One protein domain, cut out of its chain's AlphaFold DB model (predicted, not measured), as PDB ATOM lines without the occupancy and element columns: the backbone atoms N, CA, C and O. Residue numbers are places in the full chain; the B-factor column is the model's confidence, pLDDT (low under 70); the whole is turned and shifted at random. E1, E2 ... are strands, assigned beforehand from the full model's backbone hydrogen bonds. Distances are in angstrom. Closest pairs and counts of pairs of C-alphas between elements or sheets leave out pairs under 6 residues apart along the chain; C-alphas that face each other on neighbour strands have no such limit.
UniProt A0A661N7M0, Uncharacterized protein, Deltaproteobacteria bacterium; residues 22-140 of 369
ATOM      1  N   ILE A  22     267.988 298.207 133.641       92.31
ATOM      2  CA  ILE A  22     267.873 297.513 132.355       92.31
ATOM      3  C   ILE A  22     266.434 297.020 132.225       92.31
ATOM      4  O   ILE A  22     265.957 296.245 133.054       92.31
ATOM      5  N   MET A  23     265.740 297.458 131.179       91.06
ATOM      6  CA  MET A  23     264.459 296.890 130.784       91.06
ATOM      7  C   MET A  23     264.699 295.798 129.747       91.06
ATOM      8  O   MET A  23     265.054 296.083 128.602       91.06
ATOM      9  N   VAL A  24     264.513 294.543 130.145       92.94
ATOM     10  CA  VAL A  24     264.621 293.396 129.243       92.94
ATOM     11  C   VAL A  24     263.274 293.191 128.565       92.94
ATOM     12  O   VAL A  24     262.294 292.852 129.224       92.94
ATOM     13  N   ALA A  25     263.227 293.377 127.249       92.06
ATOM     14  CA  ALA A  25     262.052 293.109 126.428       92.06
ATOM     15  C   ALA A  25     262.294 291.850 125.599       92.06
ATOM     16  O   ALA A  25     263.122 291.851 124.685       92.06
ATOM     17  N   THR A  26     261.580 290.778 125.920       93.31
ATOM     18  CA  THR A  26     261.668 289.503 125.207       93.31
ATOM     19  C   THR A  26     260.432 289.327 124.351       93.31
ATOM     20  O   THR A  26     259.311 289.418 124.838       93.31
ATOM     21  N   ASP A  27     260.644 289.071 123.073       92.62
ATOM     22  CA  ASP A  27     259.577 288.853 122.106       92.62
ATOM     23  C   ASP A  27     259.890 287.616 121.271       92.62
ATOM     24  O   ASP A  27     261.012 287.107 121.333       92.62
ATOM     25  N   THR A  28     258.931 287.113 120.506       93.12
ATOM     26  CA  THR A  28     259.144 285.916 119.697       93.12
ATOM     27  C   THR A  28     258.284 285.891 118.441       93.12
ATOM     28  O   THR A  28     257.201 286.456 118.434       93.12
ATOM     29  N   ASP A  29     258.785 285.232 117.396       93.69
ATOM     30  CA  ASP A  29     258.040 284.855 116.184       93.69
ATOM     31  C   ASP A  29     257.578 283.378 116.232       93.69
ATOM     32  O   ASP A  29     257.040 282.853 115.255       93.69
ATOM     33  N   LEU A  30     257.807 282.677 117.355       91.81
ATOM     34  CA  LEU A  30     257.293 281.330 117.583       91.81
ATOM     35  C   LEU A  30     255.814 281.390 117.984       91.81
ATOM     36  O   LEU A  30     255.394 282.166 118.840       91.81
ATOM     37  N   SER A  31     255.028 280.479 117.426       89.94
ATOM     38  CA  SER A  31     253.595 280.375 117.676       89.94
ATOM     39  C   SER A  31     253.301 279.947 119.119       89.94
ATOM     40  O   SER A  31     253.813 278.937 119.610       89.94
ATOM     41  N   ILE A  32     252.386 280.651 119.786       84.94
ATOM     42  CA  ILE A  32     251.960 280.372 121.165       84.94
ATOM     43  C   ILE A  32     250.511 279.856 121.179       84.94
ATOM     44  O   ILE A  32     249.652 280.455 120.533       84.94
ATOM     45  N   PRO A  33     250.183 278.778 121.918       85.88
ATOM     46  CA  PRO A  33     251.061 277.936 122.738       85.88
ATOM     47  C   PRO A  33     251.680 276.757 121.952       85.88
ATOM     48  O   PRO A  33     252.121 275.761 122.529       85.88
ATOM     49  N   THR A  34     251.596 276.773 120.617       87.56
ATOM     50  CA  THR A  34     251.834 275.579 119.794       87.56
ATOM     51  C   THR A  34     253.294 275.250 119.559       87.56
ATOM     52  O   THR A  34     253.551 274.109 119.188       87.56
ATOM     53  N   GLU A  35     254.222 276.185 119.732       91.69
ATOM     54  CA  GLU A  35     255.673 276.001 119.597       91.69
ATOM     55  C   GLU A  35     256.386 276.243 120.928       91.69
ATOM     56  O   GLU A  35     257.207 275.413 121.321       91.69
ATOM     57  N   ILE A  36     255.985 277.287 121.658       92.38
ATOM     58  CA  ILE A  36     256.359 277.544 123.055       92.38
ATOM     59  C   ILE A  36     255.111 277.847 123.888       92.38
ATOM     60  O   ILE A  36     254.137 278.386 123.370       92.38
ATOM     61  N   ASP A  37     255.135 277.506 125.172       89.88
ATOM     62  CA  ASP A  37     254.048 277.752 126.131       89.88
ATOM     63  C   ASP A  37     254.431 278.724 127.254       89.88
ATOM     64  O   ASP A  37     253.568 279.136 128.023       89.88
ATOM     65  N   SER A  38     255.706 279.108 127.345       88.62
ATOM     66  CA  SER A  38     256.215 280.020 128.369       88.62
ATOM     67  C   SER A  38     257.521 280.688 127.933       88.62
ATOM     68  O   SER A  38     258.297 280.125 127.155       88.62
ATOM     69  N   ILE A  39     257.771 281.892 128.454       91.62
ATOM     70  CA  ILE A  39     259.067 282.575 128.354       91.62
ATOM     71  C   ILE A  39     259.647 282.738 129.754       91.62
ATOM     72  O   ILE A  39     258.986 283.248 130.662       91.62
ATOM     73  N   VAL A  40     260.903 282.328 129.909       91.12
ATOM     74  CA  VAL A  40     261.673 282.482 131.143       91.12
ATOM     75  C   VAL A  40     262.814 283.450 130.890       91.12
ATOM     76  O   VAL A  40     263.614 283.243 129.979       91.12
ATOM     77  N   ILE A  41     262.893 284.500 131.700       92.50
ATOM     78  CA  ILE A  41     264.004 285.446 131.700       92.50
ATOM     79  C   ILE A  41     264.769 285.252 133.004       92.50
ATOM     80  O   ILE A  41     264.243 285.449 134.098       92.50
ATOM     81  N   GLU A  42     266.019 284.840 132.874       92.19
ATOM     82  CA  GLU A  42     266.970 284.660 133.958       92.19
ATOM     83  C   GLU A  42     268.010 285.774 133.894       92.19
ATOM     84  O   GLU A  42     268.595 286.036 132.842       92.19
ATOM     85  N   VAL A  43     268.234 286.441 135.020       92.38
ATOM     86  CA  VAL A  43     269.210 287.520 135.145       92.38
ATOM     87  C   VAL A  43     270.146 287.205 136.295       92.38
ATOM     88  O   VAL A  43     269.696 287.000 137.418       92.38
ATOM     89  N   ILE A  44     271.446 287.179 136.025       93.19
ATOM     90  CA  ILE A  44     272.487 286.958 137.028       93.19
ATOM     91  C   ILE A  44     273.261 288.262 137.192       93.19
ATOM     92  O   ILE A  44     273.858 288.765 136.235       93.19
ATOM     93  N   GLY A  45     273.221 288.819 138.400       90.19
ATOM     94  CA  GLY A  45     273.928 290.040 138.760       90.19
ATOM     95  C   GLY A  45     275.435 289.826 138.972       90.19
ATOM     96  O   GLY A  45     275.901 288.688 139.084       90.19
ATOM     97  N   PRO A  46     276.217 290.915 139.089       87.81
ATOM     98  CA  PRO A  46     277.670 290.855 139.306       87.81
ATOM     99  C   PRO A  46     278.079 290.196 140.630       87.81
ATOM    100  O   PRO A  46     279.198 289.710 140.778       87.81
ATOM    101  N   ASP A  47     277.173 290.194 141.602       86.75
ATOM    102  CA  ASP A  47     277.305 289.544 142.905       86.75
ATOM    103  C   ASP A  47     276.930 288.048 142.876       86.75
ATOM    104  O   ASP A  47     277.025 287.362 143.895       86.75
ATOM    105  N   GLY A  48     276.521 287.531 141.713       84.69
ATOM    106  CA  GLY A  48     276.065 286.157 141.519       84.69
ATOM    107  C   GLY A  48     274.611 285.918 141.932       84.69
ATOM    108  O   GLY A  48     274.143 284.780 141.847       84.69
ATOM    109  N   THR A  49     273.879 286.949 142.366       83.44
ATOM    110  CA  THR A  49     272.448 286.810 142.649       83.44
ATOM    111  C   THR A  49     271.691 286.533 141.359       83.44
ATOM    112  O   THR A  49     271.958 287.128 140.318       83.44
ATOM    113  N   THR A  50     270.761 285.581 141.410       81.31
ATOM    114  CA  THR A  50     269.944 285.207 140.254       81.31
ATOM    115  C   THR A  50     268.515 285.670 140.482       81.31
ATOM    116  O   THR A  50     267.895 285.314 141.483       81.31
ATOM    117  N   GLN A  51     267.988 286.441 139.539       75.94
ATOM    118  CA  GLN A  51     266.580 286.788 139.452       75.94
ATOM    119  C   GLN A  51     265.952 286.008 138.302       75.94
ATOM    120  O   GLN A  51     266.458 286.003 137.181       75.94
ATOM    121  N   LEU A  52     264.848 285.331 138.594       77.62
ATOM    122  CA  LEU A  52     264.088 284.554 137.626       77.62
ATOM    123  C   LEU A  52     262.720 285.191 137.457       77.62
ATOM    124  O   LEU A  52     262.028 285.461 138.439       77.62
ATOM    125  N   ALA A  53     262.316 285.377 136.212       71.44
ATOM    126  CA  ALA A  53     260.993 285.842 135.862       71.44
ATOM    127  C   ALA A  53     260.380 284.885 134.839       71.44
ATOM    128  O   ALA A  53     261.017 284.520 133.853       71.44
ATOM    129  N   ASN A  54     259.145 284.461 135.097       71.06
ATOM    130  CA  ASN A  54     258.371 283.632 134.182       71.06
ATOM    131  C   ASN A  54     257.199 284.476 133.689       71.06
ATOM    132  O   ASN A  54     256.452 285.011 134.508       71.06
ATOM    133  N   ALA A  55     257.037 284.588 132.376       64.25
ATOM    134  CA  ALA A  55     255.851 285.185 131.786       64.25
ATOM    135  C   ALA A  55     254.998 284.125 131.106       64.25
ATOM    136  O   ALA A  55     255.487 283.335 130.292       64.25
ATOM    137  N   ASP A  56     253.697 284.204 131.385       59.66
ATOM    138  CA  ASP A  56     252.687 283.670 130.488       59.66
ATOM    139  C   ASP A  56     252.754 284.447 129.170       59.66
ATOM    140  O   ASP A  56     252.628 285.672 129.124       59.66
ATOM    141  N   VAL A  57     252.946 283.713 128.079       62.34
ATOM    142  CA  VAL A  57     253.149 284.220 126.709       62.34
ATOM    143  C   VAL A  57     251.907 284.887 126.095       62.34
ATOM    144  O   VAL A  57     251.912 285.267 124.930       62.34
ATOM    145  N   ALA A  58     250.838 285.069 126.873       58.56
ATOM    146  CA  ALA A  58     249.598 285.705 126.434       58.56
ATOM    147  C   ALA A  58     249.730 287.225 126.202       58.56
ATOM    148  O   ALA A  58     248.875 287.813 125.542       58.56
ATOM    149  N   THR A  59     250.777 287.867 126.729       66.62
ATOM    150  CA  THR A  59     251.036 289.304 126.553       66.62
ATOM    151  C   THR A  59     252.493 289.529 126.163       66.62
ATOM    152  O   THR A  59     253.348 289.715 127.030       66.62
ATOM    153  N   LEU A  60     252.776 289.476 124.860       79.31
ATOM    154  CA  LEU A  60     254.072 289.847 124.294       79.31
ATOM    155  C   LEU A  60     254.109 291.335 123.896       79.31
ATOM    156  O   LEU A  60     253.072 291.877 123.501       79.31
ATOM    157  N   PRO A  61     255.281 291.994 123.955       85.19
ATOM    158  CA  PRO A  61     256.547 291.479 124.481       85.19
ATOM    159  C   PRO A  61     256.513 291.266 126.000       85.19
ATOM    160  O   PRO A  61     255.841 291.980 126.740       85.19
ATOM    161  N   ALA A  62     257.263 290.278 126.468       85.75
ATOM    162  CA  ALA A  62     257.449 289.984 127.876       85.75
ATOM    163  C   ALA A  62     258.519 290.920 128.468       85.75
ATOM    164  O   ALA A  62     259.653 290.952 127.982       85.75
ATOM    165  N   TYR A  63     258.175 291.667 129.521       84.50
ATOM    166  CA  TYR A  63     259.063 292.667 130.126       84.50
ATOM    167  C   TYR A  63     259.550 292.265 131.521       84.50
ATOM    168  O   TYR A  63     258.761 291.896 132.396       84.50
ATOM    169  N   LEU A  64     260.858 292.400 131.740       86.44
ATOM    170  CA  LEU A  64     261.503 292.279 133.043       86.44
ATOM    171  C   LEU A  64     262.360 293.520 133.308       86.44
ATOM    172  O   LEU A  64     263.371 293.739 132.642       86.44
ATOM    173  N   GLY A  65     261.970 294.312 134.306       85.94
ATOM    174  CA  GLY A  65     262.808 295.386 134.832       85.94
ATOM    175  C   GLY A  65     263.852 294.830 135.798       85.94
ATOM    176  O   GLY A  65     263.501 294.129 136.744       85.94
ATOM    177  N   VAL A  66     265.121 295.158 135.569       88.00
ATOM    178  CA  VAL A  66     266.244 294.815 136.450       88.00
ATOM    179  C   VAL A  66     266.856 296.109 136.968       88.00
ATOM    180  O   VAL A  66     267.225 296.976 136.175       88.00
ATOM    181  N   TYR A  67     266.971 296.235 138.287       86.88
ATOM    182  CA  TYR A  67     267.380 297.468 138.960       86.88
ATOM    183  C   TYR A  67     268.734 297.288 139.624       86.88
ATOM    184  O   TYR A  67     269.024 296.231 140.186       86.88
ATOM    185  N   HIS A  68     269.547 298.337 139.571       86.94
ATOM    186  CA  HIS A  68     270.772 298.416 140.348       86.94
ATOM    187  C   HIS A  68     270.528 299.256 141.599       86.94
ATOM    188  O   HIS A  68     270.124 300.413 141.498       86.94
ATOM    189  N   GLU A  69     270.774 298.671 142.768       80.06
ATOM    190  CA  GLU A  69     270.697 299.389 144.044       80.06
ATOM    191  C   GLU A  69     272.090 299.806 144.521       80.06
ATOM    192  O   GLU A  69     272.344 300.977 144.795       80.06
ATOM    193  N   THR A  70     273.010 298.842 144.626       80.62
ATOM    194  CA  THR A  70     274.375 299.054 145.122       80.62
ATOM    195  C   THR A  70     275.358 298.050 144.506       80.62
ATOM    196  O   THR A  70     274.964 297.070 143.876       80.62
ATOM    197  N   GLY A  71     276.662 298.276 144.689       86.75
ATOM    198  CA  GLY A  71     277.710 297.344 144.261       86.75
ATOM    199  C   GLY A  71     278.214 297.580 142.836       86.75
ATOM    200  O   GLY A  71     278.095 298.678 142.292       86.75
ATOM    201  N   ALA A  72     278.835 296.555 142.246       91.75
ATOM    202  CA  ALA A  72     279.363 296.632 140.885       91.75
ATOM    203  C   ALA A  72     278.226 296.767 139.860       91.75
ATOM    204  O   ALA A  72     277.156 296.194 140.037       91.75
ATOM    205  N   LEU A  73     278.467 297.512 138.780       91.38
ATOM    206  CA  LEU A  73     277.487 297.731 137.706       91.38
ATOM    207  C   LEU A  73     277.453 296.590 136.682       91.38
ATOM    208  O   LEU A  73     276.575 296.554 135.828       91.38
ATOM    209  N   GLY A  74     278.397 295.659 136.746       91.31
ATOM    210  CA  GLY A  74     278.510 294.602 135.763       91.31
ATOM    211  C   GLY A  74     279.598 293.584 136.103       91.31
ATOM    212  O   GLY A  74     280.402 293.823 137.011       91.31
ATOM    213  N   PRO A  75     279.622 292.445 135.393       94.06
ATOM    214  CA  PRO A  75     278.703 292.122 134.304       94.06
ATOM    215  C   PRO A  75     277.343 291.622 134.804       94.06
ATOM    216  O   PRO A  75     277.271 290.831 135.742       94.06
ATOM    217  N   VAL A  76     276.274 292.039 134.130       94.81
ATOM    218  CA  VAL A  76     274.933 291.453 134.244       94.81
ATOM    219  C   VAL A  76     274.764 290.447 133.111       94.81
ATOM    220  O   VAL A  76     274.960 290.787 131.944       94.81
ATOM    221  N   LEU A  77     274.413 289.206 133.439       96.25
ATOM    222  CA  LEU A  77     274.112 288.164 132.458       96.25
ATOM    223  C   LEU A  77     272.601 288.023 132.332       96.25
ATOM    224  O   LEU A  77     271.925 287.784 133.325       96.25
ATOM    225  N   VAL A  78     272.078 288.135 131.119       96.88
ATOM    226  CA  VAL A  78     270.653 287.985 130.819       96.88
ATOM    227  C   VAL A  78     270.469 286.806 129.881       96.88
ATOM    228  O   VAL A  78     271.102 286.728 128.828       96.88
ATOM    229  N   ARG A  79     269.586 285.887 130.249       96.06
ATOM    230  CA  ARG A  79     269.262 284.679 129.500       96.06
ATOM    231  C   ARG A  79     267.750 284.596 129.325       96.06
ATOM    232  O   ARG A  79     267.021 284.401 130.289       96.06
ATOM    233  N   ALA A  80     267.288 284.757 128.092       96.06
ATOM    234  CA  ALA A  80     265.890 284.589 127.717       96.06
ATOM    235  C   ALA A  80     265.701 283.212 127.073       96.06
ATOM    236  O   ALA A  80     266.478 282.828 126.196       96.06
ATOM    237  N   VAL A  81     264.679 282.474 127.502       95.38
ATOM    238  CA  VAL A  81     264.415 281.100 127.063       95.38
ATOM    239  C   VAL A  81     262.945 280.939 126.706       95.38
ATOM    240  O   VAL A  81     262.071 281.188 127.536       95.38
ATOM    241  N   GLY A  82     262.679 280.474 125.489       94.50
ATOM    242  CA  GLY A  82     261.361 279.991 125.083       94.50
ATOM    243  C   GLY A  82     261.229 278.524 125.465       94.50
ATOM    244  O   GLY A  82     262.077 277.710 125.087       94.50
ATOM    245  N   ARG A  83     260.194 278.182 126.232       94.12
ATOM    246  CA  ARG A  83     259.987 276.832 126.759       94.12
ATOM    247  C   ARG A  83     258.728 276.179 126.222       94.12
ATOM    248  O   ARG A  83     257.760 276.850 125.883       94.12
ATOM    249  N   ARG A  84     258.758 274.849 126.171       93.56
ATOM    250  CA  ARG A  84     257.601 274.015 125.849       93.56
ATOM    251  C   ARG A  84     257.605 272.750 126.685       93.56
ATOM    252  O   ARG A  84     258.588 272.010 126.672       93.56
ATOM    253  N   ALA A  85     256.502 272.471 127.373       89.06
ATOM    254  CA  ALA A  85     256.329 271.290 128.216       89.06
ATOM    255  C   ALA A  85     257.508 271.076 129.195       89.06
ATOM    256  O   ALA A  85     257.905 269.945 129.475       89.06
ATOM    257  N   GLY A  86     258.090 272.179 129.684       84.81
ATOM    258  CA  GLY A  86     259.239 272.190 130.595       84.81
ATOM    259  C   GLY A  86     260.626 272.050 129.948       84.81
ATOM    260  O   GLY A  86     261.615 272.097 130.676       84.81
ATOM    261  N   GLY A  87     260.725 271.896 128.623       91.81
ATOM    262  CA  GLY A  87     261.990 271.864 127.880       91.81
ATOM    263  C   GLY A  87     262.349 273.204 127.233       91.81
ATOM    264  O   GLY A  87     261.461 273.965 126.852       91.81
ATOM    265  N   ASP A  88     263.649 273.476 127.087       95.00
ATOM    266  CA  ASP A  88     264.174 274.664 126.400       95.00
ATOM    267  C   ASP A  88     264.088 274.448 124.875       95.00
ATOM    268  O   ASP A  88     264.616 273.465 124.353       95.00
ATOM    269  N   VAL A  89     263.401 275.347 124.164       95.81
ATOM    270  CA  VAL A  89     263.205 275.287 122.699       95.81
ATOM    271  C   VAL A  89     264.171 276.222 121.976       95.81
ATOM    272  O   VAL A  89     264.772 275.854 120.967       95.81
ATOM    273  N   VAL A  90     264.329 277.435 122.505       96.56
ATOM    274  CA  VAL A  90     265.194 278.486 121.963       96.56
ATOM    275  C   VAL A  90     265.749 279.321 123.113       96.56
ATOM    276  O   VAL A  90     265.062 279.549 124.109       96.56
ATOM    277  N   GLU A  91     266.994 279.770 122.982       96.38
ATOM    278  CA  GLU A  91     267.696 280.562 123.988       96.38
ATOM    279  C   GLU A  91     268.393 281.754 123.331       96.38
ATOM    280  O   GLU A  91     269.004 281.624 122.266       96.38
ATOM    281  N   ARG A  92     268.361 282.902 124.013       97.62
ATOM    282  CA  ARG A  92     269.206 284.055 123.710       97.62
ATOM    283  C   ARG A  92     269.905 284.553 124.967       97.62
ATOM    284  O   ARG A  92     269.284 284.675 126.022       97.62
ATOM    285  N   ARG A  93     271.192 284.880 124.847       97.56
ATOM    286  CA  ARG A  93     272.034 285.368 125.950       97.56
ATOM    287  C   ARG A  93     272.604 286.747 125.653       97.56
ATOM    288  O   ARG A  93     273.029 287.010 124.536       97.56
ATOM    289  N   ALA A  94     272.667 287.596 126.666       97.94
ATOM    290  CA  ALA A  94     273.326 288.889 126.616       97.94
ATOM    291  C   ALA A  94     274.150 289.109 127.887       97.94
ATOM    292  O   ALA A  94     273.795 288.633 128.963       97.94
ATOM    293  N   GLN A  95     275.250 289.835 127.757       97.56
ATOM    294  CA  GLN A  95     276.103 290.266 128.851       97.56
ATOM    295  C   GLN A  95     276.399 291.750 128.669       97.56
ATOM    296  O   GLN A  95     276.914 292.146 127.625       97.56
ATOM    297  N   LEU A  96     276.062 292.552 129.669       97.50
ATOM    298  CA  LEU A  96     276.190 294.006 129.635       97.50
ATOM    299  C   LEU A  96     276.386 294.574 131.039       97.50
ATOM    300  O   LEU A  96     276.120 293.897 132.031       97.50
ATOM    301  N   ASP A  97     276.792 295.834 131.103       96.06
ATOM    302  CA  ASP A  97     276.885 296.585 132.349       96.06
ATOM    303  C   ASP A  97     275.703 297.555 132.463       96.06
ATOM    304  O   ASP A  97     275.252 298.142 131.468       96.06
ATOM    305  N   PHE A  98     275.224 297.764 133.687       94.19
ATOM    306  CA  PHE A  98     274.286 298.832 134.000       94.19
ATOM    307  C   PHE A  98     274.842 300.188 133.563       94.19
ATOM    308  O   PHE A  98     276.014 300.500 133.775       94.19
ATOM    309  N   GLN A  99     273.970 301.012 132.988       95.12
ATOM    310  CA  GLN A  99     274.292 302.380 132.609       95.12
ATOM    311  C   GLN A  99     273.855 303.316 133.743       95.12
ATOM    312  O   GLN A  99     272.653 303.395 134.009       95.12
ATOM    313  N   PRO A 100     274.793 303.987 134.442       91.94
ATOM    314  CA  PRO A 100     274.457 304.874 135.550       91.94
ATOM    315  C   PRO A 100     273.431 305.917 135.126       91.94
ATOM    316  O   PRO A 100     273.592 306.533 134.073       91.94
ATOM    317  N   GLU A 101     272.401 306.107 135.951       89.69
ATOM    318  CA  GLU A 101     271.376 307.132 135.727       89.69
ATOM    319  C   GLU A 101     270.679 306.986 134.360       89.69
ATOM    320  O   GLU A 101     270.250 307.960 133.745       89.69
ATOM    321  N   ARG A 102     270.566 305.757 133.846       90.94
ATOM    322  CA  ARG A 102     269.836 305.474 132.609       90.94
ATOM    323  C   ARG A 102     268.995 304.219 132.734       90.94
ATOM    324  O   ARG A 102     269.456 303.176 133.200       90.94
ATOM    325  N   THR A 103     267.770 304.325 132.233       90.25
ATOM    326  CA  THR A 103     266.901 303.180 131.981       90.25
ATOM    327  C   THR A 103     267.053 302.797 130.517       90.25
ATOM    328  O   THR A 103     266.561 303.501 129.637       90.25
ATOM    329  N   VAL A 104     267.770 301.709 130.247       93.50
ATOM    330  CA  VAL A 104     268.071 301.258 128.879       93.50
ATOM    331  C   VAL A 104     267.220 300.062 128.482       93.50
ATOM    332  O   VAL A 104     266.899 299.211 129.312       93.50
ATOM    333  N   LEU A 105     266.877 299.973 127.201       94.00
ATOM    334  CA  LEU A 105     266.148 298.843 126.633       94.00
ATOM    335  C   LEU A 105     267.115 297.785 126.088       94.00
ATOM    336  O   LEU A 105     267.832 298.028 125.118       94.00
ATOM    337  N   LEU A 106     267.062 296.579 126.654       95.88
ATOM    338  CA  LEU A 106     267.694 295.382 126.107       95.88
ATOM    339  C   LEU A 106     266.637 294.505 125.421       95.88
ATOM    340  O   LEU A 106     265.860 293.815 126.083       95.88
ATOM    341  N   ARG A 107     266.618 294.506 124.085       94.81
ATOM    342  CA  ARG A 107     265.712 293.651 123.308       94.81
ATOM    343  C   ARG A 107     266.318 292.264 123.083       94.81
ATOM    344  O   ARG A 107     267.408 292.138 122.530       94.81
ATOM    345  N   MET A 108     265.588 291.228 123.481       95.50
ATOM    346  CA  MET A 108     266.005 289.826 123.465       95.50
ATOM    347  C   MET A 108     264.997 288.985 122.677       95.50
ATOM    348  O   MET A 108     264.230 288.228 123.256       95.50
ATOM    349  N   ASN A 109     264.966 289.111 121.349       95.50
ATOM    350  CA  ASN A 109     264.022 288.332 120.539       95.50
ATOM    351  C   ASN A 109     264.426 286.852 120.478       95.50
ATOM    352  O   ASN A 109     265.592 286.546 120.204       95.50
ATOM    353  N   LEU A 110     263.461 285.962 120.694       95.81
ATOM    354  CA  LEU A 110     263.556 284.514 120.547       95.81
ATOM    355  C   LEU A 110     262.999 284.124 119.178       95.81
ATOM    356  O   LEU A 110     261.801 284.255 118.945       95.81
ATOM    357  N   LEU A 111     263.873 283.677 118.278       96.31
ATOM    358  CA  LEU A 111     263.539 283.506 116.863       96.31
ATOM    359  C   LEU A 111     263.372 282.032 116.484       96.31
ATOM    360  O   LEU A 111     264.174 281.190 116.895       96.31
ATOM    361  N   ALA A 112     262.414 281.725 115.616       95.44
ATOM    362  CA  ALA A 112     262.188 280.396 115.061       95.44
ATOM    363  C   ALA A 112     263.428 279.893 114.302       95.44
ATOM    364  O   ALA A 112     263.788 278.718 114.379       95.44
ATOM    365  N   SER A 113     264.152 280.802 113.637       96.25
ATOM    366  CA  SER A 113     265.430 280.517 112.968       96.25
ATOM    367  C   SER A 113     266.557 280.094 113.920       96.25
ATOM    368  O   SER A 113     267.539 279.507 113.471       96.25
ATOM    369  N   CYS A 114     266.418 280.362 115.221       97.62
ATOM    370  CA  CYS A 114     267.385 280.009 116.256       97.62
ATOM    371  C   CYS A 114     267.066 278.687 116.974       97.62
ATOM    372  O   CYS A 114     267.850 278.246 117.819       97.62
ATOM    373  N   VAL A 115     265.953 278.021 116.650       96.81
ATOM    374  CA  VAL A 115     265.586 276.734 117.262       96.81
ATOM    375  C   VAL A 115     266.620 275.664 116.904       96.81
ATOM    376  O   VAL A 115     266.881 275.387 115.734       96.81
ATOM    377  N   GLY A 116     267.229 275.054 117.927       93.00
ATOM    378  CA  GLY A 116     268.276 274.039 117.762       93.00
ATOM    379  C   GLY A 116     269.640 274.571 117.297       93.00
ATOM    380  O   GLY A 116     270.554 273.777 117.071       93.00
ATOM    381  N   VAL A 117     269.810 275.891 117.170       96.38
ATOM    382  CA  VAL A 117     271.095 276.503 116.805       96.38
ATOM    383  C   VAL A 117     272.008 276.560 118.028       96.38
ATOM    384  O   VAL A 117     271.634 277.066 119.081       96.38
ATOM    385  N   SER A 118     273.235 276.056 117.886       94.12
ATOM    386  CA  SER A 118     274.277 276.126 118.918       94.12
ATOM    387  C   SER A 118     275.424 277.014 118.442       94.12
ATOM    388  O   SER A 118     276.078 276.691 117.451       94.12
ATOM    389  N   CYS A 119     275.669 278.117 119.148       95.88
ATOM    390  CA  CYS A 119     276.747 279.061 118.843       95.88
ATOM    391  C   CYS A 119     278.019 278.783 119.661       95.88
ATOM    392  O   CYS A 119     278.002 277.991 120.608       95.88
ATOM    393  N   GLY A 120     279.132 279.421 119.284       94.31
ATOM    394  CA  GLY A 120     280.415 279.276 119.967       94.31
ATOM    395  C   GLY A 120     280.412 279.787 121.415       94.31
ATOM    396  O   GLY A 120     279.446 280.366 121.919       94.31
ATOM    397  N   ALA A 121     281.528 279.575 122.115       93.19
ATOM    398  CA  ALA A 121     281.705 280.106 123.463       93.19
ATOM    399  C   ALA A 121     281.660 281.647 123.443       93.19
ATOM    400  O   ALA A 121     282.422 282.274 122.714       93.19
ATOM    401  N   GLY A 122     280.780 282.246 124.252       93.81
ATOM    402  CA  GLY A 122     280.564 283.700 124.275       93.81
ATOM    403  C   GLY A 122     279.684 284.237 123.140       93.81
ATOM    404  O   GLY A 122     279.587 285.450 122.977       93.81
ATOM    405  N   GLU A 123     279.040 283.363 122.363       97.81
ATOM    406  CA  GLU A 123     278.105 283.748 121.304       97.81
ATOM    407  C   GLU A 123     276.668 283.314 121.615       97.81
ATOM    408  O   GLU A 123     276.411 282.369 122.364       97.81
ATOM    409  N   THR A 124     275.706 283.991 121.002       98.00
ATOM    410  CA  THR A 124     274.278 283.678 121.046       98.00
ATOM    411  C   THR A 124     273.697 283.755 119.640       98.00
ATOM    412  O   THR A 124     274.209 284.489 118.795       98.00
ATOM    413  N   CYS A 125     272.611 283.027 119.385       97.88
ATOM    414  CA  CYS A 125     271.860 283.211 118.150       97.88
ATOM    415  C   CYS A 125     271.079 284.534 118.209       97.88
ATOM    416  O   CYS A 125     270.483 284.864 119.240       97.88
ATOM    417  N   THR A 126     271.133 285.304 117.125       96.38
ATOM    418  CA  THR A 126     270.461 286.596 116.938       96.38
ATOM    419  C   THR A 126     269.786 286.642 115.566       96.38
ATOM    420  O   THR A 126     269.842 285.691 114.786       96.38
ATOM    421  N   GLU A 127     269.196 287.787 115.234       94.12
ATOM    422  CA  GLU A 127     268.622 288.096 113.925       94.12
ATOM    423  C   GLU A 127     269.616 287.900 112.761       94.12
ATOM    424  O   GLU A 127     269.201 287.642 111.634       94.12
ATOM    425  N   SER A 128     270.926 288.002 113.019       94.38
ATOM    426  CA  SER A 128     271.987 287.831 112.017       94.38
ATOM    427  C   SER A 128     272.752 286.505 112.144       94.38
ATOM    428  O   SER A 128     273.843 286.375 111.589       94.38
ATOM    429  N   GLY A 129     272.218 285.530 112.885       95.06
ATOM    430  CA  GLY A 129     272.895 284.266 113.191       95.06
ATOM    431  C   GLY A 129     273.716 284.330 114.481       95.06
ATOM    432  O   GLY A 129     273.385 285.082 115.393       95.06
ATOM    433  N   CYS A 130     274.771 283.521 114.597       97.94
ATOM    434  CA  CYS A 130     275.623 283.536 115.790       97.94
ATOM    435  C   CYS A 130     276.430 284.834 115.871       97.94
ATOM    436  O   CYS A 130     277.167 285.177 114.947       97.94
ATOM    437  N   ALA A 131     276.290 285.546 116.986       97.69
ATOM    438  CA  ALA A 131     277.011 286.775 117.282       97.69
ATOM    439  C   ALA A 131     277.430 286.807 118.753       97.69
ATOM    440  O   ALA A 131     276.907 286.053 119.571       97.69
ATOM    441  N   SER A 132     278.360 287.698 119.099       97.31
ATOM    442  CA  SER A 132     278.791 287.924 120.483       97.31
ATOM    443  C   SER A 132     277.597 288.146 121.417       97.31
ATOM    444  O   SER A 132     276.708 288.938 121.111       97.31
ATOM    445  N   SER A 133     277.602 287.492 122.581       96.88
ATOM    446  CA  SER A 133     276.646 287.788 123.652       96.88
ATOM    447  C   SER A 133     277.005 289.064 124.418       96.88
ATOM    448  O   SER A 133     276.184 289.552 125.183       96.88
ATOM    449  N   LEU A 134     278.213 289.613 124.249       97.50
ATOM    450  CA  LEU A 134     278.584 290.907 124.830       97.50
ATOM    451  C   LEU A 134     277.831 292.035 124.119       97.50
ATOM    452  O   LEU A 134     277.952 292.179 122.900       97.50
ATOM    453  N   VAL A 135     277.100 292.839 124.885       97.12
ATOM    454  CA  VAL A 135     276.321 293.985 124.415       97.12
ATOM    455  C   VAL A 135     276.904 295.261 125.014       97.12
ATOM    456  O   VAL A 135     277.066 295.373 126.228       97.12
ATOM    457  N   ASP A 136     277.198 296.241 124.161       95.00
ATOM    458  CA  ASP A 136     277.606 297.573 124.603       95.00
ATOM    459  C   ASP A 136     276.388 298.346 125.124       95.00
ATOM    460  O   ASP A 136     275.555 298.828 124.352       95.00
ATOM    461  N   GLY A 137     276.288 298.462 126.450       90.88
ATOM    462  CA  GLY A 137     275.191 299.161 127.113       90.88
ATOM    463  C   GLY A 137     275.115 300.653 126.775       90.88
ATOM    464  O   GLY A 137     274.031 301.232 126.835       90.88
ATOM    465  N   THR A 138     276.221 301.283 126.365       92.44
ATOM    466  CA  THR A 138     276.224 302.713 126.014       92.44
ATOM    467  C   THR A 138     275.432 302.987 124.736       92.44
ATOM    468  O   THR A 138     274.776 304.024 124.631       92.44
ATOM    469  N   GLY A 139     275.435 302.029 123.802       92.75
ATOM    470  CA  GLY A 139     274.713 302.095 122.532       92.75
ATOM    471  C   GLY A 139     273.246 301.670 122.612       92.75
ATOM    472  O   GLY A 139     272.544 301.750 121.604       92.75
ATOM    473  N   LEU A 140     272.771 301.212 123.774       94.44
ATOM    474  CA  LEU A 140     271.372 300.826 123.933       94.44
ATOM    475  C   LEU A 140     270.457 302.059 123.966       94.44
ATOM    476  O   LEU A 140     270.802 303.066 124.602       94.44
TER     477      LEU A 140
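What this domain is: This is residues 22 to 140 of the 369 residues of an uncharacterized protein of Deltaproteobacteria bacterium (UniProt A0A661N7M0). Two sheets lie face to face as a sandwich, a twisted one of four strands, E3 E2 E5 E6, and one of three, E4 E1 E7. At the side of the sandwich where E6 and E7 form the edges, the small hairpin of E8 and E9 packs on E6 through E8. The printed part has 119 residues, with no named helix and nine named strands, E1 to E9 in order, an all-strand domain. The sheet E3 E2 E5 E6 is antiparallel, the sheet E4 E1 E7 mixed. The whole is compact, with a radius of gyration of the C-alphas of 13.9 A and spans of 41 by 29 by 23 A.

How they stand to each other: E1, residues 22 to 28, is the inner strand between antiparallel E4, residues 62 to 67, with N 24 and O 64 at 2.9 A, and parallel E7, residues 103 to 110, with N 106 and O 23 at 2.8 A. E2, residues 38 to 44, forms a hairpin with E3, residues 50 to 55, where N 43 and O 51 are 2.8 A apart. Antiparallel to E2 is E5, residues 76 to 84, with N 42 and O 79 at 2.8 A. E5 forms a hairpin with E6, residues 87 to 96, with N 80 and O 92 at 2.9 A; E6 bends by 66 degrees at residue 90. The strands of the two sheets stand at 26 degrees, and the parts that face each other are 9.5 A centre to centre. Between the sheets, the closest C-alphas of E6 and E7 are those of Val 90 and Leu 110, 6.4 A apart. E8, residues 123 to 126, comes closest to E6 at the C-alphas of Thr 124 and Arg 93, 5.7 A. It forms a hairpin with E9, residues 129 to 132, with N 124 and O 131 at 2.8 A.

Where its parts are: E1 begins at C-alpha 22, (267.873, 297.513, 132.355), and is 19.3 A long; E2 is 19.7 A. The six-residue strands E3 and E4 are 16.4 A and 16.7 A. E5 is 26.0 A, E6 26.4 A and E7 22.1 A, ending at C-alpha 110, (263.556, 284.514, 120.547). The short E8 and E9 follow, and E9 ends at C-alpha 132, (278.791, 287.924, 120.483).

The domain as a whole: The two C-alphas farthest apart, those of Thr 34 and Gly 71, are 41.7 A apart. The printed part has no cut. The long link is E7 to E8, residues 111 to 122. Mean pLDDT of the printed part is 90.6, and residues 55 to 59, of which 55 belongs to E3, are under 70.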